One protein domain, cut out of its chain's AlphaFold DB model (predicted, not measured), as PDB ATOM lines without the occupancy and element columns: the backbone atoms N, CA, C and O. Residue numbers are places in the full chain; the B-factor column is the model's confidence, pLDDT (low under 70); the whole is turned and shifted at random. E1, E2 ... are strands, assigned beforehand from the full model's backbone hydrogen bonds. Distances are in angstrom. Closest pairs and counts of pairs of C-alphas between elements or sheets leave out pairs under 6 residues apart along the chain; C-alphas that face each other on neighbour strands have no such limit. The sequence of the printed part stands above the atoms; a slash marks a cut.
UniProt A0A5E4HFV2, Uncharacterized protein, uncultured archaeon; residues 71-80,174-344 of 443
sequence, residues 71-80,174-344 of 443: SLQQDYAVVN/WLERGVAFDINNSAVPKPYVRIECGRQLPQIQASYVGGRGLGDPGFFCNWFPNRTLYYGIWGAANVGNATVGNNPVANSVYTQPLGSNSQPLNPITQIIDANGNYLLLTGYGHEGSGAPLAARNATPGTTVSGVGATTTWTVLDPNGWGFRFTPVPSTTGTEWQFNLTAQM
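What this domain is: This is residues 71 to 80 and 174 to 344 of the 443 residues of an uncharacterized protein of uncultured archaeon (UniProt A0A5E4HFV2). With little regular structure, a mixed six-stranded sheet, E1 E8 E4 E3 E2 E9, curls like part of a barrel beside a small antiparallel meander, E5 E6 E7, and long loops. The 181 printed residues include 55 in nine strands, class all strand. The whole is compact, radius of gyration of the C-alphas 16.2 A, spans 44 by 35 by 27 A.

Where its parts are: E1 is residues 75 to 77, from C-alpha 75 at (36.197, 9.378, 42.687); E2 174 to 182, 24.6 A; E3 192 to 199; E4 219 to 225; E5 270 to 272; E6 278 to 283; E7 312 to 315; E8 321 to 326; E9 336 to 344, to C-alpha 344 at (14.237, 8.556, 44.495).

How they stand to each other: The folded sheet bends back on itself: E1 E8 E4 face E2 E9, with E3 as hinge. E3 is parallel to E4, N 221 to O 196 at 2.8 A.

The domain as a whole: Across the cut, C-alphas 80 and 174 are 15.1 A apart. E4 to E5, 44 residues between, is a long link. In the printed part 25 residues have pLDDT under 70, among them residues 200 to 215.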
ATOM      1  N   SER A  71      42.970   6.712  50.384       80.25
ATOM      2  CA  SER A  71      43.998   7.743  50.307       80.25
ATOM      3  C   SER A  71      44.151   8.245  48.879       80.25
ATOM      4  O   SER A  71      44.299   7.452  47.950       80.25
ATOM      5  N   LEU A  72      44.112   9.571  48.703       82.06
ATOM      6  CA  LEU A  72      44.261  10.234  47.404       82.06
ATOM      7  C   LEU A  72      43.272   9.798  46.319       82.06
ATOM      8  O   LEU A  72      43.540   9.962  45.128       82.06
ATOM      9  N   GLN A  73      42.128   9.250  46.711       88.44
ATOM     10  CA  GLN A  73      41.079   8.889  45.777       88.44
ATOM     11  C   GLN A  73      39.934   9.886  45.901       88.44
ATOM     12  O   GLN A  73      39.324  10.036  46.962       88.44
ATOM     13  N   GLN A  74      39.656  10.585  44.803       89.50
ATOM     14  CA  GLN A  74      38.571  11.558  44.731       89.50
ATOM     15  C   GLN A  74      37.248  10.922  44.294       89.50
ATOM     16  O   GLN A  74      36.183  11.271  44.811       89.50
ATOM     17  N   ASP A  75      37.338  10.000  43.339       92.88
ATOM     18  CA  ASP A  75      36.197   9.378  42.687       92.88
ATOM     19  C   ASP A  75      35.969   7.976  43.227       92.88
ATOM     20  O   ASP A  75      36.904   7.191  43.356       92.88
ATOM     21  N   TYR A  76      34.713   7.649  43.477       93.81
ATOM     22  CA  TYR A  76      34.263   6.385  44.031       93.81
ATOM     23  C   TYR A  76      33.152   5.869  43.140       93.81
ATOM     24  O   TYR A  76      31.998   6.296  43.233       93.81
ATOM     25  N   ALA A  77      33.519   4.973  42.236       93.62
ATOM     26  CA  ALA A  77      32.542   4.224  41.483       93.62
ATOM     27  C   ALA A  77      31.761   3.345  42.454       93.62
ATOM     28  O   ALA A  77      32.328   2.752  43.374       93.62
ATOM     29  N   VAL A  78      30.451   3.267  42.263       88.69
ATOM     30  CA  VAL A  78      29.629   2.362  43.050       88.69
ATOM     31  C   VAL A  78      29.222   1.218  42.155       88.69
ATOM     32  O   VAL A  78      28.736   1.405  41.032       88.69
ATOM     33  N   VAL A  79      29.429   0.006  42.669       81.38
ATOM     34  CA  VAL A  79      28.712  -1.153  42.160       81.38
ATOM     35  C   VAL A  79      27.267  -0.837  42.455       81.38
ATOM     36  O   VAL A  79      26.821  -0.924  43.596       81.38
ATOM     37  N   ASN A  80      26.564  -0.374  41.426       67.06
ATOM     38  CA  ASN A  80      25.127  -0.266  41.461       67.06
ATOM     39  C   ASN A  80      24.614  -1.543  42.150       67.06
ATOM     40  O   ASN A  80      24.950  -2.626  41.660       67.06
ATOM     41  N   TRP A 174      18.393  12.741  42.719       88.94
ATOM     42  CA  TRP A 174      19.453  13.634  43.179       88.94
ATOM     43  C   TRP A 174      19.934  13.260  44.584       88.94
ATOM     44  O   TRP A 174      19.229  12.593  45.343       88.94
ATOM     45  N   LEU A 175      21.147  13.702  44.919       90.12
ATOM     46  CA  LEU A 175      21.665  13.674  46.283       90.12
ATOM     47  C   LEU A 175      21.109  14.853  47.080       90.12
ATOM     48  O   LEU A 175      21.201  15.990  46.624       90.12
ATOM     49  N   GLU A 176      20.580  14.596  48.272       89.38
ATOM     50  CA  GLU A 176      19.996  15.641  49.118       89.38
ATOM     51  C   GLU A 176      20.991  16.150  50.159       89.38
ATOM     52  O   GLU A 176      21.231  17.350  50.267       89.38
ATOM     53  N   ARG A 177      21.575  15.231  50.932       89.06
ATOM     54  CA  ARG A 177      22.433  15.559  52.076       89.06
ATOM     55  C   ARG A 177      23.397  14.426  52.385       89.06
ATOM     56  O   ARG A 177      23.227  13.304  51.915       89.06
ATOM     57  N   GLY A 178      24.390  14.706  53.217       91.69
ATOM     58  CA  GLY A 178      25.242  13.668  53.769       91.69
ATOM     59  C   GLY A 178      26.016  14.123  54.994       91.69
ATOM     60  O   GLY A 178      26.117  15.315  55.296       91.69
ATOM     61  N   VAL A 179      26.584  13.149  55.690       93.38
ATOM     62  CA  VAL A 179      27.552  13.358  56.767       93.38
ATOM     63  C   VAL A 179      28.767  12.464  56.542       93.38
ATOM     64  O   VAL A 179      28.625  11.317  56.121       93.38
ATOM     65  N   ALA A 180      29.958  12.989  56.814       92.62
ATOM     66  CA  ALA A 180      31.192  12.215  56.805       92.62
ATOM     67  C   ALA A 180      31.685  12.040  58.243       92.62
ATOM     68  O   ALA A 180      31.813  13.026  58.968       92.62
ATOM     69  N   PHE A 181      31.960  10.803  58.650       91.62
ATOM     70  CA  PHE A 181      32.512  10.464  59.961       91.62
ATOM     71  C   PHE A 181      33.994  10.153  59.846       91.62
ATOM     72  O   PHE A 181      34.373   9.344  59.007       91.62
ATOM     73  N   ASP A 182      34.809  10.739  60.716       90.25
ATOM     74  CA  ASP A 182      36.207  10.340  60.875       90.25
ATOM     75  C   ASP A 182      36.241   9.036  61.682       90.25
ATOM     76  O   ASP A 182      36.119   9.034  62.913       90.25
ATOM     77  N   ILE A 183      36.337   7.907  60.979       88.50
ATOM     78  CA  ILE A 183      36.232   6.586  61.608       88.50
ATOM     79  C   ILE A 183      37.507   6.195  62.358       88.50
ATOM     80  O   ILE A 183      37.424   5.436  63.330       88.50
ATOM     81  N   ASN A 184      38.649   6.781  61.987       84.25
ATOM     82  CA  ASN A 184      39.948   6.509  62.607       84.25
ATOM     83  C   ASN A 184      40.144   7.280  63.918       84.25
ATOM     84  O   ASN A 184      41.037   6.960  64.701       84.25
ATOM     85  N   ASN A 185      39.299   8.272  64.204       84.31
ATOM     86  CA  ASN A 185      39.370   9.021  65.451       84.31
ATOM     87  C   ASN A 185      39.053   8.149  66.670       84.31
ATOM     88  O   ASN A 185      38.002   7.518  66.710       84.31
ATOM     89  N   SER A 186      39.870   8.153  67.720       87.50
ATOM     90  CA  SER A 186      39.549   7.410  68.949       87.50
ATOM     91  C   SER A 186      38.457   8.066  69.810       87.50
ATOM     92  O   SER A 186      37.972   7.438  70.751       87.50
ATOM     93  N   ALA A 187      38.042   9.302  69.505       87.25
ATOM     94  CA  ALA A 187      37.009  10.009  70.254       87.25
ATOM     95  C   ALA A 187      35.625   9.341  70.152       87.25
ATOM     96  O   ALA A 187      35.229   8.804  69.114       87.25
ATOM     97  N   VAL A 188      34.865   9.425  71.247       87.25
ATOM     98  CA  VAL A 188      33.469   8.982  71.336       87.25
ATOM     99  C   VAL A 188      32.637  10.140  71.905       87.25
ATOM    100  O   VAL A 188      32.882  10.541  73.045       87.25
ATOM    101  N   PRO A 189      31.657  10.688  71.160       87.88
ATOM    102  CA  PRO A 189      31.260  10.314  69.797       87.88
ATOM    103  C   PRO A 189      32.329  10.656  68.745       87.88
ATOM    104  O   PRO A 189      33.109  11.591  68.927       87.88
ATOM    105  N   LYS A 190      32.347   9.898  67.637       86.25
ATOM    106  CA  LYS A 190      33.249  10.149  66.502       86.25
ATOM    107  C   LYS A 190      32.968  11.545  65.923       86.25
ATOM    108  O   LYS A 190      31.789  11.897  65.782       86.25
ATOM    109  N   PRO A 191      33.996  12.337  65.575       88.75
ATOM    110  CA  PRO A 191      33.775  13.616  64.926       88.75
ATOM    111  C   PRO A 191      33.167  13.397  63.540       88.75
ATOM    112  O   PRO A 191      33.490  12.437  62.839       88.75
ATOM    113  N   TYR A 192      32.271  14.300  63.157       90.44
ATOM    114  CA  TYR A 192      31.619  14.275  61.859       90.44
ATOM    115  C   TYR A 192      31.577  15.672  61.253       90.44
ATOM    116  O   TYR A 192      31.638  16.675  61.966       90.44
ATOM    117  N   VAL A 193      31.438  15.728  59.933       89.31
ATOM    118  CA  VAL A 193      31.269  16.967  59.171       89.31
ATOM    119  C   VAL A 193      30.099  16.843  58.204       89.31
ATOM    120  O   VAL A 193      29.749  15.741  57.772       89.31
ATOM    121  N   ARG A 194      29.469  17.974  57.869       89.88
ATOM    122  CA  ARG A 194      28.388  18.008  56.877       89.88
ATOM    123  C   ARG A 194      28.952  17.899  55.466       89.88
ATOM    124  O   ARG A 194      30.026  18.429  55.176       89.88
ATOM    125  N   ILE A 195      28.193  17.228  54.611       89.88
ATOM    126  CA  ILE A 195      28.462  17.120  53.183       89.88
ATOM    127  C   ILE A 195      27.413  17.949  52.451       89.88
ATOM    128  O   ILE A 195      26.213  17.731  52.631       89.88
ATOM    129  N   GLU A 196      27.866  18.870  51.610       89.12
ATOM    130  CA  GLU A 196      27.007  19.551  50.652       89.12
ATOM    131  C   GLU A 196      26.913  18.723  49.369       89.12
ATOM    132  O   GLU A 196      27.916  18.342  48.764       89.12
ATOM    133  N   CYS A 197      25.690  18.411  48.962       88.19
ATOM    134  CA  CYS A 197      25.429  17.613  47.776       88.19
ATOM    135  C   CYS A 197      25.137  18.536  46.589       88.19
ATOM    136  O   CYS A 197      24.182  19.308  46.608       88.19
ATOM    137  N   GLY A 198      25.967  18.456  45.552       80.69
ATOM    138  CA  GLY A 198      25.864  19.269  44.345       80.69
ATOM    139  C   GLY A 198      25.499  18.436  43.122       80.69
ATOM    140  O   GLY A 198      25.922  17.287  42.975       80.69
ATOM    141  N   ARG A 199      24.725  19.021  42.201       72.88
ATOM    142  CA  ARG A 199      24.474  18.403  40.895       72.88
ATOM    143  C   ARG A 199      25.605  18.749  39.936       72.88
ATOM    144  O   ARG A 199      25.727  19.900  39.533       72.88
ATOM    145  N   GLN A 200      26.341  17.726  39.504       61.03
ATOM    146  CA  GLN A 200      27.140  17.725  38.276       61.03
ATOM    147  C   GLN A 200      27.995  18.992  38.067       61.03
ATOM    148  O   GLN A 200      28.046  19.538  36.964       61.03
ATOM    149  N   LEU A 201      28.681  19.472  39.107       61.09
ATOM    150  CA  LEU A 201      29.658  20.539  38.922       61.09
ATOM    151  C   LEU A 201      30.909  19.945  38.254       61.09
ATOM    152  O   LEU A 201      31.490  19.012  38.811       61.09
ATOM    153  N   PRO A 202      31.380  20.462  37.099       61.69
ATOM    154  CA  PRO A 202      32.603  20.002  36.429       61.69
ATOM    155  C   PRO A 202      33.893  20.352  37.192       61.69
ATOM    156  O   PRO A 202      34.937  20.576  36.584       61.69
ATOM    157  N   GLN A 203      33.846  20.463  38.518       59.94
ATOM    158  CA  GLN A 203      35.032  20.721  39.318       59.94
ATOM    159  C   GLN A 203      35.880  19.448  39.363       59.94
ATOM    160  O   GLN A 203      35.586  18.480  40.061       59.94
ATOM    161  N   ILE A 204      36.927  19.451  38.539       56.12
ATOM    162  CA  ILE A 204      37.964  18.411  38.472       56.12
ATOM    163  C   ILE A 204      39.066  18.686  39.510       56.12
ATOM    164  O   ILE A 204      39.822  17.793  39.869       56.12
ATOM    165  N   GLN A 205      39.154  19.915  40.029       57.06
ATOM    166  CA  GLN A 205      40.201  20.312  40.962       57.06
ATOM    167  C   GLN A 205      39.624  21.099  42.129       57.06
ATOM    168  O   GLN A 205      39.291  22.274  42.008       57.06
ATOM    169  N   ALA A 206      39.574  20.450  43.281       52.69
ATOM    170  CA  ALA A 206      39.538  21.140  44.552       52.69
ATOM    171  C   ALA A 206      40.686  20.598  45.386       52.69
ATOM    172  O   ALA A 206      40.660  19.469  45.883       52.69
ATOM    173  N   SER A 207      41.745  21.396  45.456       54.44
ATOM    174  CA  SER A 207      42.867  21.108  46.332       54.44
ATOM    175  C   SER A 207      42.384  21.196  47.778       54.44
ATOM    176  O   SER A 207      41.737  22.173  48.162       54.44
ATOM    177  N   TYR A 208      42.687  20.171  48.574       51.66
ATOM    178  CA  TYR A 208      42.594  20.247  50.026       51.66
ATOM    179  C   TYR A 208      43.590  21.309  50.505       51.66
ATOM    180  O   TYR A 208      44.780  21.028  50.655       51.66
ATOM    181  N   VAL A 209      43.139  22.546  50.725       53.16
ATOM    182  CA  VAL A 209      43.981  23.564  51.362       53.16
ATOM    183  C   VAL A 209      43.932  23.304  52.863       53.16
ATOM    184  O   VAL A 209      43.122  23.866  53.597       53.16
ATOM    185  N   GLY A 210      44.763  22.355  53.296       46.88
ATOM    186  CA  GLY A 210      44.911  21.959  54.687       46.88
ATOM    187  C   GLY A 210      45.304  23.148  55.554       46.88
ATOM    188  O   GLY A 210      46.416  23.659  55.471       46.88
ATOM    189  N   GLY A 211      44.378  23.587  56.398       40.22
ATOM    190  CA  GLY A 211      44.644  24.652  57.349       40.22
ATOM    191  C   GLY A 211      43.375  25.125  58.036       40.22
ATOM    192  O   GLY A 211      42.765  26.080  57.580       40.22
ATOM    193  N   ARG A 212      43.076  24.520  59.195       41.75
ATOM    194  CA  ARG A 212      42.058  24.916  60.196       41.75
ATOM    195  C   ARG A 212      40.635  24.419  59.949       41.75
ATOM    196  O   ARG A 212      39.772  25.191  59.561       41.75
ATOM    197  N   GLY A 213      40.397  23.167  60.345       56.38
ATOM    198  CA  GLY A 213      39.061  22.581  60.430       56.38
ATOM    199  C   GLY A 213      38.471  22.359  59.045       56.38
ATOM    200  O   GLY A 213      38.501  23.236  58.191       56.38
ATOM    201  N   LEU A 214      37.935  21.175  58.783       63.53
ATOM    202  CA  LEU A 214      36.991  21.071  57.679       63.53
ATOM    203  C   LEU A 214      35.885  22.081  58.008       63.53
ATOM    204  O   LEU A 214      35.266  21.973  59.068       63.53
ATOM    205  N   GLY A 215      35.766  23.134  57.199       68.94
ATOM    206  CA  GLY A 215      34.734  24.149  57.368       68.94
ATOM    207  C   GLY A 215      33.347  23.524  57.255       68.94
ATOM    208  O   GLY A 215      33.182  22.306  57.242       68.94
ATOM    209  N   ASP A 216      32.327  24.359  57.172       76.06
ATOM    210  CA  ASP A 216      30.968  23.883  56.965       76.06
ATOM    211  C   ASP A 216      30.442  24.432  55.630       76.06
ATOM    212  O   ASP A 216      30.251  25.647  55.534       76.06
ATOM    213  N   PRO A 217      30.268  23.589  54.591       79.00
ATOM    214  CA  PRO A 217      30.413  22.128  54.596       79.00
ATOM    215  C   PRO A 217      31.876  21.653  54.628       79.00
ATOM    216  O   PRO A 217      32.786  22.332  54.148       79.00
ATOM    217  N   GLY A 218      32.095  20.451  55.168       81.81
ATOM    218  CA  GLY A 218      33.424  19.836  55.217       81.81
ATOM    219  C   GLY A 218      33.802  19.160  53.903       81.81
ATOM    220  O   GLY A 218      34.971  19.147  53.523       81.81
ATOM    221  N   PHE A 219      32.801  18.641  53.192       87.06
ATOM    222  CA  PHE A 219      32.951  18.063  51.864       87.06
ATOM    223  C   PHE A 219      31.809  18.492  50.948       87.06
ATOM    224  O   PHE A 219      30.684  18.716  51.386       87.06
ATOM    225  N   PHE A 220      32.092  18.503  49.658       89.50
ATOM    226  CA  PHE A 220      31.147  18.529  48.565       89.50
ATOM    227  C   PHE A 220      31.104  17.144  47.933       89.50
ATOM    228  O   PHE A 220      32.149  16.553  47.646       89.50
ATOM    229  N   CYS A 221      29.904  16.630  47.702       91.94
ATOM    230  CA  CYS A 221      29.680  15.400  46.963       91.94
ATOM    231  C   CYS A 221      28.931  15.711  45.672       91.94
ATOM    232  O   CYS A 221      27.846  16.288  45.694       91.94
ATOM    233  N   ASN A 222      29.504  15.295  44.549       91.38
ATOM    234  CA  ASN A 222      28.830  15.286  43.260       91.38
ATOM    235  C   ASN A 222      28.617  13.834  42.828       91.38
ATOM    236  O   ASN A 222      29.484  12.992  43.058       91.38
ATOM    237  N   TRP A 223      27.502  13.540  42.165       90.56
ATOM    238  CA  TRP A 223      27.263  12.221  41.578       90.56
ATOM    239  C   TRP A 223      27.363  12.276  40.054       90.56
ATOM    240  O   TRP A 223      26.965  13.257  39.419       90.56
ATOM    241  N   PHE A 224      27.892  11.207  39.467       89.44
ATOM    242  CA  PHE A 224      28.174  11.117  38.041       89.44
ATOM    243  C   PHE A 224      27.934   9.706  37.503       89.44
ATOM    244  O   PHE A 224      28.025   8.743  38.264       89.44
ATOM    245  N   PRO A 225      27.679   9.549  36.191       90.88
ATOM    246  CA  PRO A 225      27.775   8.245  35.554       90.88
ATOM    247  C   PRO A 225      29.178   7.653  35.730       90.88
ATOM    248  O   PRO A 225      30.169   8.364  35.531       90.88
ATOM    249  N   ASN A 226      29.271   6.356  36.022       92.62
ATOM    250  CA  ASN A 226      30.524   5.648  36.275       92.62
ATOM    251  C   ASN A 226      31.562   5.911  35.184       92.62
ATOM    252  O   ASN A 226      32.702   6.192  35.514       92.62
ATOM    253  N   ARG A 227      31.173   5.941  33.905       93.88
ATOM    254  CA  ARG A 227      32.072   6.235  32.768       93.88
ATOM    255  C   ARG A 227      32.774   7.602  32.801       93.88
ATOM    256  O   ARG A 227      33.683   7.834  32.016       93.88
ATOM    257  N   THR A 228      32.290   8.539  33.612       92.44
ATOM    258  CA  THR A 228      32.842   9.905  33.710       92.44
ATOM    259  C   THR A 228      33.728  10.106  34.937       92.44
ATOM    260  O   THR A 228      34.323  11.172  35.097       92.44
ATOM    261  N   LEU A 229      33.818   9.087  35.793       92.12
ATOM    262  CA  LEU A 229      34.742   9.052  36.918       92.12
ATOM    263  C   LEU A 229      36.166   8.783  36.431       92.12
ATOM    264  O   LEU A 229      36.388   8.269  35.333       92.12
ATOM    265  N   TYR A 230      37.134   9.118  37.270       92.12
ATOM    266  CA  TYR A 230      38.521   8.748  37.081       92.12
ATOM    267  C   TYR A 230      38.751   7.272  37.427       92.12
ATOM    268  O   TYR A 230      38.266   6.787  38.447       92.12
ATOM    269  N   TYR A 231      39.539   6.574  36.609       93.75
ATOM    270  CA  TYR A 231      39.948   5.188  36.837       93.75
ATOM    271  C   TYR A 231      41.458   5.060  36.687       93.75
ATOM    272  O   TYR A 231      42.062   5.705  35.827       93.75
ATOM    273  N   GLY A 232      42.044   4.185  37.500       93.56
ATOM    274  CA  GLY A 232      43.436   3.794  37.360       93.56
ATOM    275  C   GLY A 232      43.671   2.864  36.172       93.56
ATOM    276  O   GLY A 232      42.744   2.318  35.566       93.56
ATOM    277  N   ILE A 233      44.949   2.648  35.875       93.31
ATOM    278  CA  ILE A 233      45.421   1.686  34.878       93.31
ATOM    279  C   ILE A 233      46.360   0.719  35.589       93.31
ATOM    280  O   ILE A 233      47.353   1.136  36.184       93.31
ATOM    281  N   TRP A 234      46.066  -0.578  35.525       95.06
ATOM    282  CA  TRP A 234      46.914  -1.590  36.153       95.06
ATOM    283  C   TRP A 234      48.335  -1.576  35.568       95.06
ATOM    284  O   TRP A 234      48.518  -1.517  34.352       95.06
ATOM    285  N   GLY A 235      49.346  -1.634  36.434       92.94
ATOM    286  CA  GLY A 235      50.762  -1.627  36.059       92.94
ATOM    287  C   GLY A 235      51.316  -0.252  35.665       92.94
ATOM    288  O   GLY A 235      52.520  -0.133  35.441       92.94
ATOM    289  N   ALA A 236      50.481   0.789  35.585       91.50
ATOM    290  CA  ALA A 236      50.955   2.140  35.317       91.50
ATOM    291  C   ALA A 236      51.755   2.693  36.505       91.50
ATOM    292  O   ALA A 236      51.546   2.313  37.657       91.50
ATOM    293  N   ALA A 237      52.672   3.623  36.227       87.31
ATOM    294  CA  ALA A 237      53.455   4.268  37.273       87.31
ATOM    295  C   ALA A 237      52.545   4.989  38.282       87.31
ATOM    296  O   ALA A 237      51.521   5.581  37.923       87.31
ATOM    297  N   ASN A 238      52.943   4.965  39.553       80.44
ATOM    298  CA  ASN A 238      52.287   5.747  40.591       80.44
ATOM    299  C   ASN A 238      52.567   7.226  40.346       80.44
ATOM    300  O   ASN A 238      53.700   7.681  40.479       80.44
ATOM    301  N   VAL A 239      51.528   7.972  39.977       68.88
ATOM    302  CA  VAL A 239      51.647   9.414  39.731       68.88
ATOM    303  C   VAL A 239      51.647  10.192  41.055       68.88
ATOM    304  O   VAL A 239      52.065  11.345  41.083       68.88
ATOM    305  N   GLY A 240      51.211   9.574  42.165       66.62
ATOM    306  CA  GLY A 240      51.255  10.155  43.515       66.62
ATOM    307  C   GLY A 240      50.449  11.448  43.673       66.62
ATOM    308  O   GLY A 240      50.603  12.162  44.661       66.62
ATOM    309  N   ASN A 241      49.610  11.784  42.691       71.19
ATOM    310  CA  ASN A 241      48.803  12.990  42.703       71.19
ATOM    311  C   ASN A 241      47.516  12.719  43.487       71.19
ATOM    312  O   ASN A 241      46.834  11.716  43.265       71.19
ATOM    313  N   ALA A 242      47.185  13.653  44.378       63.38
ATOM    314  CA  ALA A 242      46.019  13.593  45.237       63.38
ATOM    315  C   ALA A 242      44.698  13.374  44.498       63.38
ATOM    316  O   ALA A 242      43.770  12.885  45.109       63.38
ATOM    317  N   THR A 243      44.592  13.718  43.215       62.88
ATOM    318  CA  THR A 243      43.358  13.537  42.435       62.88
ATOM    319  C   THR A 243      43.158  12.108  41.924       62.88
ATOM    320  O   THR A 243      42.024  11.669  41.752       62.88
ATOM    321  N   VAL A 244      44.247  11.391  41.647       68.19
ATOM    322  CA  VAL A 244      44.234  10.151  40.849       68.19
ATOM    323  C   VAL A 244      44.678   8.914  41.630       68.19
ATOM    324  O   VAL A 244      44.491   7.793  41.168       68.19
ATOM    325  N   GLY A 245      45.233   9.095  42.826       75.25
ATOM    326  CA  GLY A 245      45.720   7.995  43.645       75.25
ATOM    327  C   GLY A 245      46.908   7.255  43.026       75.25
ATOM    328  O   GLY A 245      47.516   7.680  42.037       75.25
ATOM    329  N   ASN A 246      47.269   6.139  43.655       86.25
ATOM    330  CA  ASN A 246      48.299   5.228  43.161       86.25
ATOM    331  C   ASN A 246      47.652   4.136  42.311       86.25
ATOM    332  O   ASN A 246      46.608   3.611  42.680       86.25
ATOM    333  N   ASN A 247      48.267   3.769  41.191       91.81
ATOM    334  CA  ASN A 247      47.748   2.704  40.341       91.81
ATOM    335  C   ASN A 247      48.065   1.332  40.961       91.81
ATOM    336  O   ASN A 247      49.135   1.164  41.552       91.81
ATOM    337  N   PRO A 248      47.185   0.324  40.826       93.75
ATOM    338  CA  PRO A 248      47.540  -1.024  41.238       93.75
ATOM    339  C   PRO A 248      48.646  -1.593  40.358       93.75
ATOM    340  O   PRO A 248      48.600  -1.509  39.132       93.75
ATOM    341  N   VAL A 249      49.612  -2.232  41.001       94.56
ATOM    342  CA  VAL A 249      50.684  -3.020  40.381       94.56
ATOM    343  C   VAL A 249      50.672  -4.451  40.925       94.56
ATOM    344  O   VAL A 249      49.954  -4.753  41.883       94.56
ATOM    345  N   ALA A 250      51.481  -5.339  40.346       95.25
ATOM    346  CA  ALA A 250      51.642  -6.699  40.857       95.25
ATOM    347  C   ALA A 250      52.007  -6.703  42.355       95.25
ATOM    348  O   ALA A 250      52.856  -5.920  42.789       95.25
ATOM    349  N   ASN A 251      51.378  -7.591  43.130       93.56
ATOM    350  CA  ASN A 251      51.532  -7.711  44.590       93.56
ATOM    351  C   ASN A 251      51.078  -6.495  45.418       93.56
ATOM    352  O   ASN A 251      51.411  -6.407  46.603       93.56
ATOM    353  N   SER A 252      50.325  -5.556  44.836       93.94
ATOM    354  CA  SER A 252      49.685  -4.498  45.626       93.94
ATOM    355  C   SER A 252      48.791  -5.097  46.708       93.94
ATOM    356  O   SER A 252      48.157  -6.129  46.496       93.94
ATOM    357  N   VAL A 253      48.718  -4.442  47.864       93.88
ATOM    358  CA  VAL A 253      47.893  -4.903  48.983       93.88
ATOM    359  C   VAL A 253      46.731  -3.945  49.168       93.88
ATOM    360  O   VAL A 253      46.928  -2.738  49.287       93.88
ATOM    361  N   TYR A 254      45.531  -4.506  49.218       93.19
ATOM    362  CA  TYR A 254      44.318  -3.815  49.599       93.19
ATOM    363  C   TYR A 254      43.884  -4.313  50.962       93.19
ATOM    364  O   TYR A 254      43.521  -5.476  51.130       93.19
ATOM    365  N   THR A 255      43.898  -3.420  51.936       91.69
ATOM    366  CA  THR A 255      43.438  -3.720  53.290       91.69
ATOM    367  C   THR A 255      42.087  -3.075  53.534       91.69
ATOM    368  O   THR A 255      41.817  -1.969  53.058       91.69
ATOM    369  N   GLN A 256      41.228  -3.799  54.251       87.19
ATOM    370  CA  GLN A 256      39.928  -3.281  54.638       87.19
ATOM    371  C   GLN A 256      40.140  -2.088  55.573       87.19
ATOM    372  O   GLN A 256      40.875  -2.213  56.555       87.19
ATOM    373  N   PRO A 257      39.524  -0.941  55.275       81.12
ATOM    374  CA  PRO A 257      39.904   0.287  55.951       81.12
ATOM    375  C   PRO A 257      39.111   0.426  57.287       81.12
ATOM    376  O   PRO A 257      39.636   0.878  58.307       81.12
ATOM    377  N   LEU A 258      37.939  -0.225  57.384       81.19
ATOM    378  CA  LEU A 258      37.171  -0.391  58.624       81.19
ATOM    379  C   LEU A 258      37.973  -1.072  59.754       81.19
ATOM    380  O   LEU A 258      38.367  -2.232  59.647       81.19
ATOM    381  N   GLY A 259      38.112  -0.371  60.884       78.25
ATOM    382  CA  GLY A 259      38.748  -0.886  62.104       78.25
ATOM    383  C   GLY A 259      40.263  -0.675  62.173       78.25
ATOM    384  O   GLY A 259      40.872  -1.012  63.190       78.25
ATOM    385  N   SER A 260      40.872  -0.096  61.136       75.94
ATOM    386  CA  SER A 260      42.264   0.341  61.182       75.94
ATOM    387  C   SER A 260      42.392   1.680  61.919       75.94
ATOM    388  O   SER A 260      41.538   2.548  61.802       75.94
ATOM    389  N   ASN A 261      43.484   1.879  62.664       73.00
ATOM    390  CA  ASN A 261      43.797   3.180  63.280       73.00
ATOM    391  C   ASN A 261      44.593   4.102  62.339       73.00
ATOM    392  O   ASN A 261      44.855   5.257  62.669       73.00
ATOM    393  N   SER A 262      45.017   3.588  61.183       72.62
ATOM    394  CA  SER A 262      45.774   4.329  60.178       72.62
ATOM    395  C   SER A 262      45.226   4.044  58.793       72.62
ATOM    396  O   SER A 262      44.972   2.885  58.457       72.62
ATOM    397  N   GLN A 263      45.110   5.086  57.975       70.25
ATOM    398  CA  GLN A 263      44.695   4.939  56.592       70.25
ATOM    399  C   GLN A 263      45.671   4.022  55.845       70.25
ATOM    400  O   GLN A 263      46.872   4.318  55.793       70.25
ATOM    401  N   PRO A 264      45.192   2.912  55.276       75.62
ATOM    402  CA  PRO A 264      46.054   2.082  54.472       75.62
ATOM    403  C   PRO A 264      46.406   2.788  53.167       75.62
ATOM    404  O   PRO A 264      45.575   3.463  52.557       75.62
ATOM    405  N   LEU A 265      47.646   2.612  52.719       82.56
ATOM    406  CA  LEU A 265      48.123   3.114  51.429       82.56
ATOM    407  C   LEU A 265      47.625   2.213  50.290       82.56
ATOM    408  O   LEU A 265      48.418   1.687  49.508       82.56
ATOM    409  N   ASN A 266      46.312   1.994  50.229       83.12
ATOM    410  CA  ASN A 266      45.712   1.185  49.181       83.12
ATOM    411  C   ASN A 266      45.855   1.927  47.835       83.12
ATOM    412  O   ASN A 266      45.635   3.142  47.775       83.12
ATOM    413  N   PRO A 267      46.160   1.221  46.734       89.31
ATOM    414  CA  PRO A 267      46.001   1.779  45.394       89.31
ATOM    415  C   PRO A 267      44.548   2.186  45.124       89.31
ATOM    416  O   PRO A 267      43.642   1.822  45.872       89.31
ATOM    417  N   ILE A 268      44.309   2.916  44.037       92.06
ATOM    418  CA  ILE A 268      42.964   3.270  43.590       92.06
ATOM    419  C   ILE A 268      42.112   2.009  43.426       92.06
ATOM    420  O   ILE A 268      42.512   1.039  42.785       92.06
ATOM    421  N   THR A 269      40.915   2.031  44.005       94.12
ATOM    422  CA  THR A 269      40.031   0.859  44.053       94.12
ATOM    423  C   THR A 269      39.207   0.668  42.783       94.12
ATOM    424  O   THR A 269      38.388  -0.242  42.728       94.12
ATOM    425  N   GLN A 270      39.414   1.488  41.751       95.69
ATOM    426  CA  GLN A 270      38.713   1.383  40.472       95.69
ATOM    427  C   GLN A 270      39.668   1.559  39.290       95.69
ATOM    428  O   GLN A 270      40.486   2.482  39.266       95.69
ATOM    429  N   ILE A 271      39.558   0.675  38.299       96.50
ATOM    430  CA  ILE A 271      40.424   0.648  37.112       96.50
ATOM    431  C   ILE A 271      39.632   0.403  35.827       96.50
ATOM    432  O   ILE A 271      38.500  -0.076  35.867       96.50
ATOM    433  N   ILE A 272      40.253   0.698  34.686       96.81
ATOM    434  CA  ILE A 272      39.803   0.205  33.379       96.81
ATOM    435  C   ILE A 272      40.714  -0.956  32.980       96.81
ATOM    436  O   ILE A 272      41.938  -0.806  32.954       96.81
ATOM    437  N   ASP A 273      40.127  -2.120  32.699       97.31
ATOM    438  CA  ASP A 273      40.893  -3.285  32.254       97.31
ATOM    439  C   ASP A 273      41.329  -3.165  30.780       97.31
ATOM    440  O   ASP A 273      40.897  -2.281  30.037       97.31
ATOM    441  N   ALA A 274      42.188  -4.080  30.324       97.12
ATOM    442  CA  ALA A 274      42.697  -4.061  28.947       97.12
ATOM    443  C   ALA A 274      41.610  -4.289  27.873       97.12
ATOM    444  O   ALA A 274      41.848  -4.037  26.692       97.12
ATOM    445  N   ASN A 275      40.421  -4.757  28.266       97.56
ATOM    446  CA  ASN A 275      39.271  -4.944  27.386       97.56
ATOM    447  C   ASN A 275      38.311  -3.741  27.386       97.56
ATOM    448  O   ASN A 275      37.327  -3.765  26.644       97.56
ATOM    449  N   GLY A 276      38.609  -2.692  28.160       96.62
ATOM    450  CA  GLY A 276      37.791  -1.487  28.277       96.62
ATOM    451  C   GLY A 276      36.634  -1.612  29.270       96.62
ATOM    452  O   GLY A 276      35.750  -0.757  29.269       96.62
ATOM    453  N   ASN A 277      36.609  -2.657  30.103       96.75
ATOM    454  CA  ASN A 277      35.621  -2.790  31.167       96.75
ATOM    455  C   ASN A 277      36.024  -1.925  32.370       96.75
ATOM    456  O   ASN A 277      37.198  -1.856  32.735       96.75
ATOM    457  N   TYR A 278      35.040  -1.309  33.023       96.38
ATOM    458  CA  TYR A 278      35.235  -0.589  34.282       96.38
ATOM    459  C   TYR A 278      35.149  -1.586  35.434       96.38
ATOM    460  O   TYR A 278      34.140  -2.277  35.561       96.38
ATOM    461  N   LEU A 279      36.182  -1.668  36.266       96.56
ATOM    462  CA  LEU A 279      36.246  -2.587  37.401       96.56
ATOM    463  C   LEU A 279      36.314  -1.806  38.716       96.56
ATOM    464  O   LEU A 279      37.065  -0.835  38.815       96.56
ATOM    465  N   LEU A 280      35.574  -2.260  39.731       95.62
ATOM    466  CA  LEU A 280      35.692  -1.817  41.125       95.62
ATOM    467  C   LEU A 280      36.162  -2.976  42.000       95.62
ATOM    468  O   LEU A 280      35.637  -4.082  41.893       95.62
ATOM    469  N   LEU A 281      37.102  -2.719  42.899       94.69
ATOM    470  CA  LEU A 281      37.502  -3.658  43.934       94.69
ATOM    471  C   LEU A 281      36.355  -3.861  44.934       94.69
ATOM    472  O   LEU A 281      35.922  -2.924  45.601       94.69
ATOM    473  N   THR A 282      35.892  -5.099  45.067       91.31
ATOM    474  CA  THR A 282      34.826  -5.498  46.000       91.31
ATOM    475  C   THR A 282      35.301  -6.491  47.057       91.31
ATOM    476  O   THR A 282      34.673  -6.602  48.109       91.31
ATOM    477  N   GLY A 283      36.429  -7.169  46.824       90.75
ATOM    478  CA  GLY A 283      37.106  -8.020  47.804       90.75
ATOM    479  C   GLY A 283      38.531  -7.543  48.069       90.75
ATOM    480  O   GLY A 283      39.344  -7.500  47.144       90.75
ATOM    481  N   TYR A 284      38.829  -7.207  49.325       93.19
ATOM    482  CA  TYR A 284      40.170  -6.834  49.795       93.19
ATOM    483  C   TYR A 284      41.117  -8.043  49.812       93.19
ATOM    484  O   TYR A 284      40.676  -9.183  49.959       93.19
ATOM    485  N   GLY A 285      42.423  -7.808  49.680       95.06
ATOM    486  CA  GLY A 285      43.417  -8.875  49.590       95.06
ATOM    487  C   GLY A 285      44.726  -8.437  48.937       95.06
ATOM    488  O   GLY A 285      45.067  -7.257  48.907       95.06
ATOM    489  N   HIS A 286      45.457  -9.405  48.396       96.44
ATOM    490  CA  HIS A 286      46.683  -9.189  47.637       96.44
ATOM    491  C   HIS A 286      46.400  -9.316  46.145       96.44
ATOM    492  O   HIS A 286      45.780 -10.287  45.708       96.44
ATOM    493  N   GLU A 287      46.875  -8.353  45.364       96.88
ATOM    494  CA  GLU A 287      46.934  -8.491  43.916       96.88
ATOM    495  C   GLU A 287      47.930  -9.576  43.526       96.88
ATOM    496  O   GLU A 287      48.961  -9.775  44.167       96.88
ATOM    497  N   GLY A 288      47.613 -10.260  42.437       95.00
ATOM    498  CA  GLY A 288      48.448 -11.306  41.877       95.00
ATOM    499  C   GLY A 288      49.588 -10.761  41.018       95.00
ATOM    500  O   GLY A 288      49.899  -9.566  41.015       95.00
ATOM    501  N   SER A 289      50.191 -11.649  40.226       95.94
ATOM    502  CA  SER A 289      51.216 -11.272  39.245       95.94
ATOM    503  C   SER A 289      50.632 -10.698  37.950       95.94
ATOM    504  O   SER A 289      51.357 -10.079  37.175       95.94
ATOM    505  N   GLY A 290      49.342 -10.931  37.689       94.88
ATOM    506  CA  GLY A 290      48.638 -10.464  36.494       94.88
ATOM    507  C   GLY A 290      47.456  -9.559  36.826       94.88
ATOM    508  O   GLY A 290      46.854  -9.694  37.891       94.88
ATOM    509  N   ALA A 291      47.117  -8.671  35.892       96.88
ATOM    510  CA  ALA A 291      45.959  -7.790  36.002       96.88
ATOM    511  C   ALA A 291      44.643  -8.585  36.091       96.88
ATOM    512  O   ALA A 291      44.513  -9.616  35.419       96.88
ATOM    513  N   PRO A 292      43.640  -8.101  36.842       97.44
ATOM    514  CA  PRO A 292      42.274  -8.582  36.683       97.44
ATOM    515  C   PRO A 292      41.779  -8.236  35.268       97.44
ATOM    516  O   PRO A 292      41.900  -7.097  34.814       97.44
ATOM    517  N   LEU A 293      41.245  -9.226  34.555       97.75
ATOM    518  CA  LEU A 293      40.780  -9.064  33.177       97.75
ATOM    519  C   LEU A 293      39.422  -9.739  33.008       97.75
ATOM    520  O   LEU A 293      39.325 -10.966  33.057       97.75
ATOM    521  N   ALA A 294      38.376  -8.947  32.788       96.69
ATOM    522  CA  ALA A 294      37.066  -9.473  32.434       96.69
ATOM    523  C   ALA A 294      36.964  -9.690  30.926       96.69
ATOM    524  O   ALA A 294      37.669  -9.055  30.140       96.69
ATOM    525  N   ALA A 295      36.079 -10.593  30.495       97.50
ATOM    526  CA  ALA A 295      35.767 -10.735  29.077       97.50
ATOM    527  C   ALA A 295      35.307  -9.382  28.502       97.50
ATOM    528  O   ALA A 295      34.721  -8.561  29.208       97.50
ATOM    529  N   ARG A 296      35.577  -9.119  27.221       97.00
ATOM    530  CA  ARG A 296      35.095  -7.893  26.569       97.00
ATOM    531  C   ARG A 296      33.569  -7.823  26.659       97.00
ATOM    532  O   ARG A 296      32.904  -8.791  26.301       97.00
ATOM    533  N   ASN A 297      33.038  -6.668  27.068       92.69
ATOM    534  CA  ASN A 297      31.606  -6.454  27.310       92.69
ATOM    535  C   ASN A 297      31.036  -7.405  28.372       92.69
ATOM    536  O   ASN A 297      29.896  -7.856  28.250       92.69
ATOM    537  N   ALA A 298      31.832  -7.748  29.386       90.62
ATOM    538  CA  ALA A 298      31.329  -8.514  30.511       90.62
ATOM    539  C   ALA A 298      30.124  -7.795  31.130       90.62
ATOM    540  O   ALA A 298      30.106  -6.570  31.270       90.62
ATOM    541  N   THR A 299      29.102  -8.565  31.492       86.56
ATOM    542  CA  THR A 299      27.906  -8.023  32.136       86.56
ATOM    543  C   THR A 299      28.305  -7.352  33.455       86.56
ATOM    544  O   THR A 299      29.089  -7.946  34.209       86.56
ATOM    545  N   PRO A 300      27.782  -6.153  33.779       86.62
ATOM    546  CA  PRO A 300      27.944  -5.560  35.105       86.62
ATOM    547  C   PRO A 300      27.636  -6.579  36.208       86.62
ATOM    548  O   PRO A 300      26.736  -7.390  36.043       86.62
ATOM    549  N   GLY A 301      28.391  -6.572  37.304       83.25
ATOM    550  CA  GLY A 301      28.305  -7.578  38.369       83.25
ATOM    551  C   GLY A 301      29.217  -8.793  38.183       83.25
ATOM    552  O   GLY A 301      29.481  -9.490  39.160       83.25
ATOM    553  N   THR A 302      29.757  -9.031  36.981       86.69
ATOM    554  CA  THR A 302      30.741 -10.106  36.760       86.69
ATOM    555  C   THR A 302      31.964  -9.886  37.647       86.69
ATOM    556  O   THR A 302      32.569  -8.815  37.613       86.69
ATOM    557  N   THR A 303      32.339 -10.896  38.431       92.62
ATOM    558  CA  THR A 303      33.529 -10.860  39.287       92.62
ATOM    559  C   THR A 303      34.734 -11.472  38.586       92.62
ATOM    560  O   THR A 303      34.613 -12.525  37.960       92.62
ATOM    561  N   VAL A 304      35.903 -10.857  38.737       96.12
ATOM    562  CA  VAL A 304      37.191 -11.342  38.234       96.12
ATOM    563  C   VAL A 304      38.302 -11.085  39.247       96.12
ATOM    564  O   VAL A 304      38.206 -10.181  40.072       96.12
ATOM    565  N   SER A 305      39.380 -11.856  39.157       96.88
ATOM    566  CA  SER A 305      40.575 -11.702  39.990       96.88
ATOM    567  C   SER A 305      41.822 -11.834  39.121       96.88
ATOM    568  O   SER A 305      41.798 -12.512  38.090       96.88
ATOM    569  N   GLY A 306      42.915 -11.184  39.527       95.00
ATOM    570  CA  GLY A 306      44.222 -11.389  38.907       95.00
ATOM    571  C   GLY A 306      44.764 -12.801  39.162       95.00
ATOM    572  O   GLY A 306      44.359 -13.489  40.100       95.00
ATOM    573  N   VAL A 307      45.720 -13.250  38.343       95.75
ATOM    574  CA  VAL A 307      46.352 -14.571  38.515       95.75
ATOM    575  C   VAL A 307      47.121 -14.615  39.838       95.75
ATOM    576  O   VAL A 307      48.093 -13.880  40.010       95.75
ATOM    577  N   GLY A 308      46.693 -15.483  40.758       95.81
ATOM    578  CA  GLY A 308      47.264 -15.593  42.105       95.81
ATOM    579  C   GLY A 308      46.814 -14.496  43.076       95.81
ATOM    580  O   GLY A 308      47.344 -14.423  44.181       95.81
ATOM    581  N   ALA A 309      45.860 -13.651  42.677       96.94
ATOM    582  CA  ALA A 309      45.289 -12.629  43.541       96.94
ATOM    583  C   ALA A 309      44.282 -13.236  44.529       96.94
ATOM    584  O   ALA A 309      43.571 -14.187  44.200       96.94
ATOM    585  N   THR A 310      44.172 -12.639  45.714       97.12
ATOM    586  CA  THR A 310      43.035 -12.853  46.626       97.12
ATOM    587  C   THR A 310      42.018 -11.717  46.564       97.12
ATOM    588  O   THR A 310      40.937 -11.825  47.140       97.12
ATOM    589  N   THR A 311      42.336 -10.637  45.848       96.19
ATOM    590  CA  THR A 311      41.392  -9.556  45.571       96.19
ATOM    591  C   THR A 311      40.286 -10.003  44.626       96.19
ATOM    592  O   THR A 311      40.471 -10.874  43.771       96.19
ATOM    593  N   THR A 312      39.117  -9.385  44.765       94.94
ATOM    594  CA  THR A 312      37.984  -9.573  43.851       94.94
ATOM    595  C   THR A 312      37.602  -8.232  43.250       94.94
ATOM    596  O   THR A 312      37.392  -7.258  43.973       94.94
ATOM    597  N   TRP A 313      37.500  -8.197  41.928       95.56
ATOM    598  CA  TRP A 313      37.091  -7.045  41.140       95.56
ATOM    599  C   TRP A 313      35.739  -7.322  40.498       95.56
ATOM    600  O   TRP A 313      35.496  -8.421  40.011       95.56
ATOM    601  N   THR A 314      34.862  -6.330  40.459       93.38
ATOM    602  CA  THR A 314      33.521  -6.441  39.890       93.38
ATOM    603  C   THR A 314      33.366  -5.474  38.728       93.38
ATOM    604  O   THR A 314      33.675  -4.290  38.854       93.38
ATOM    605  N   VAL A 315      32.857  -5.975  37.601       92.94
ATOM    606  CA  VAL A 315      32.529  -5.160  36.427       92.94
ATOM    607  C   VAL A 315      31.390  -4.202  36.761       92.94
ATOM    608  O   VAL A 315      30.358  -4.601  37.299       92.94
ATOM    609  N   LEU A 316      31.562  -2.929  36.429       92.12
ATOM    610  CA  LEU A 316      30.590  -1.870  36.655       92.12
ATOM    611  C   LEU A 316      29.746  -1.611  35.407       92.12
ATOM    612  O   LEU A 316      30.215  -1.747  34.279       92.12
ATOM    613  N   ASP A 317      28.516  -1.141  35.619       89.12
ATOM    614  CA  ASP A 317      27.733  -0.516  34.554       89.12
ATOM    615  C   ASP A 317      28.312   0.882  34.268       89.12
ATOM    616  O   ASP A 317      28.314   1.717  35.181       89.12
ATOM    617  N   PRO A 318      28.764   1.178  33.032       91.44
ATOM    618  CA  PRO A 318      29.238   2.509  32.650       91.44
ATOM    619  C   PRO A 318      28.197   3.622  32.862       91.44
ATOM    620  O   PRO A 318      28.569   4.783  33.053       91.44
ATOM    621  N   ASN A 319      26.904   3.283  32.803       88.62
ATOM    622  CA  ASN A 319      25.781   4.196  33.029       88.62
ATOM    623  C   ASN A 319      25.257   4.160  34.474       88.62
ATOM    624  O   ASN A 319      24.352   4.929  34.801       88.62
ATOM    625  N   GLY A 320      25.820   3.299  35.328       87.38
ATOM    626  CA  GLY A 320      25.589   3.329  36.769       87.38
ATOM    627  C   GLY A 320      26.126   4.616  37.393       87.38
ATOM    628  O   GLY A 320      26.741   5.435  36.713       87.38
ATOM    629  N   TRP A 321      25.909   4.803  38.689       88.44
ATOM    630  CA  TRP A 321      26.341   6.009  39.392       88.44
ATOM    631  C   TRP A 321      27.611   5.775  40.202       88.44
ATOM    632  O   TRP A 321      27.798   4.704  40.774       88.44
ATOM    633  N   GLY A 322      28.413   6.823  40.336       92.31
ATOM    634  CA  GLY A 322      29.384   6.947  41.408       92.31
ATOM    635  C   GLY A 322      29.528   8.392  41.855       92.31
ATOM    636  O   GLY A 322      28.800   9.284  41.407       92.31
ATOM    637  N   PHE A 323      30.447   8.606  42.783       93.56
ATOM    638  CA  PHE A 323      30.527   9.814  43.584       93.56
ATOM    639  C   PHE A 323      31.911  10.430  43.494       93.56
ATOM    640  O   PHE A 323      32.917   9.732  43.500       93.56
ATOM    641  N   ARG A 324      31.955  11.754  43.440       92.38
ATOM    642  CA  ARG A 324      33.171  12.551  43.530       92.38
ATOM    643  C   ARG A 324      33.105  13.367  44.801       92.38
ATOM    644  O   ARG A 324      32.181  14.171  44.957       92.38
ATOM    645  N   PHE A 325      34.095  13.208  45.666       91.06
ATOM    646  CA  PHE A 325      34.213  14.010  46.878       91.06
ATOM    647  C   PHE A 325      35.217  15.140  46.697       91.06
ATOM    648  O   PHE A 325      36.140  15.077  45.890       91.06
ATOM    649  N   THR A 326      34.988  16.243  47.387       87.94
ATOM    650  CA  THR A 326      35.796  17.454  47.275       87.94
ATOM    651  C   THR A 326      35.797  18.164  48.621       87.94
ATOM    652  O   THR A 326      34.721  18.468  49.110       87.94
ATOM    653  N   PRO A 327      36.946  18.471  49.232       85.44
ATOM    654  CA  PRO A 327      38.302  18.173  48.772       85.44
ATOM    655  C   PRO A 327      38.625  16.667  48.795       85.44
ATOM    656  O   PRO A 327      37.877  15.873  49.365       85.44
ATOM    657  N   VAL A 328      39.737  16.270  48.162       83.69
ATOM    658  CA  VAL A 328      40.177  14.865  48.198       83.69
ATOM    659  C   VAL A 328      40.642  14.488  49.610       83.69
ATOM    660  O   VAL A 328      41.355  15.285  50.230       83.69
ATOM    661  N   PRO A 329      40.287  13.297  50.127       77.69
ATOM    662  CA  PRO A 329      40.829  12.788  51.383       77.69
ATOM    663  C   PRO A 329      42.367  12.790  51.386       77.69
ATOM    664  O   PRO A 329      43.008  12.449  50.390       77.69
ATOM    665  N   SER A 330      42.962  13.200  52.509       74.44
ATOM    666  CA  SER A 330      44.413  13.384  52.658       74.44
ATOM    667  C   SER A 330      45.220  12.092  52.459       74.44
ATOM    668  O   SER A 330      44.698  11.004  52.681       74.44
ATOM    669  N   THR A 331      46.516  12.221  52.127       66.81
ATOM    670  CA  THR A 331      47.490  11.105  52.045       66.81
ATOM    671  C   THR A 331      47.732  10.408  53.376       66.81
ATOM    672  O   THR A 331      47.938   9.202  53.442       66.81
ATOM    673  N   THR A 332      47.825  11.220  54.424       66.81
ATOM    674  CA  THR A 332      48.231  10.842  55.771       66.81
ATOM    675  C   THR A 332      47.164  11.394  56.694       66.81
ATOM    676  O   THR A 332      47.114  12.597  56.937       66.81
ATOM    677  N   GLY A 333      46.239  10.550  57.146       69.81
ATOM    678  CA  GLY A 333      45.201  11.045  58.037       69.81
ATOM    679  C   GLY A 333      43.998  10.142  58.231       69.81
ATOM    680  O   GLY A 333      44.084   8.915  58.279       69.81
ATOM    681  N   THR A 334      42.883  10.828  58.436       73.69
ATOM    682  CA  THR A 334      41.586  10.301  58.836       73.69
ATOM    683  C   THR A 334      40.908   9.628  57.657       73.69
ATOM    684  O   THR A 334      40.720  10.244  56.605       73.69
ATOM    685  N   GLU A 335      40.519   8.376  57.840       84.94
ATOM    686  CA  GLU A 335      39.571   7.742  56.946       84.94
ATOM    687  C   GLU A 335      38.174   8.256  57.254       84.94
ATOM    688  O   GLU A 335      37.772   8.384  58.415       84.94
ATOM    689  N   TRP A 336      37.441   8.549  56.191       90.38
ATOM    690  CA  TRP A 336      36.100   9.072  56.275       90.38
ATOM    691  C   TRP A 336      35.098   8.026  55.804       90.38
ATOM    692  O   TRP A 336      35.227   7.462  54.716       90.38
ATOM    693  N   GLN A 337      34.066   7.815  56.610       92.56
ATOM    694  CA  GLN A 337      32.858   7.113  56.203       92.56
ATOM    695  C   GLN A 337      31.804   8.140  55.798       92.56
ATOM    696  O   GLN A 337      31.315   8.905  56.628       92.56
ATOM    697  N   PHE A 338      31.436   8.130  54.525       93.06
ATOM    698  CA  PHE A 338      30.409   8.980  53.945       93.06
ATOM    699  C   PHE A 338      29.059   8.275  54.016       93.06
ATOM    700  O   PHE A 338      28.851   7.252  53.367       93.06
ATOM    701  N   ASN A 339      28.127   8.856  54.768       91.94
ATOM    702  CA  ASN A 339      26.733   8.435  54.806       91.94
ATOM    703  C   ASN A 339      25.912   9.479  54.051       91.94
ATOM    704  O   ASN A 339      25.695  10.588  54.546       91.94
ATOM    705  N   LEU A 340      25.508   9.132  52.832       92.44
ATOM    706  CA  LEU A 340      24.755  10.011  51.943       92.44
ATOM    707  C   LEU A 340      23.277   9.616  51.937       92.44
ATOM    708  O   LEU A 340      22.938   8.433  51.999       92.44
ATOM    709  N   THR A 341      22.411  10.608  51.795       90.19
ATOM    710  CA  THR A 341      20.972  10.433  51.608       90.19
ATOM    711  C   THR A 341      20.582  11.011  50.257       90.19
ATOM    712  O   THR A 341      21.001  12.109  49.870       90.19
ATOM    713  N   ALA A 342      19.790  10.244  49.525       90.12
ATOM    714  CA  ALA A 342      19.360  10.548  48.177       90.12
ATOM    715  C   ALA A 342      17.842  10.496  48.064       90.12
ATOM    716  O   ALA A 342      17.171   9.829  48.846       90.12
ATOM    717  N   GLN A 343      17.323  11.177  47.051       89.12
ATOM    718  CA  GLN A 343      15.907  11.186  46.708       89.12
ATOM    719  C   GLN A 343      15.661  10.251  45.527       89.12
ATOM    720  O   GLN A 343      16.420  10.260  44.546       89.12
ATOM    721  N   MET A 344      14.609   9.437  45.601       85.69
ATOM    722  CA  MET A 344      14.237   8.556  44.495       85.69
ATOM    723  C   MET A 344      13.623   9.349  43.332       85.69
ATOM    724  O   MET A 344      13.052  10.429  43.501       85.69
TER     725      MET A 344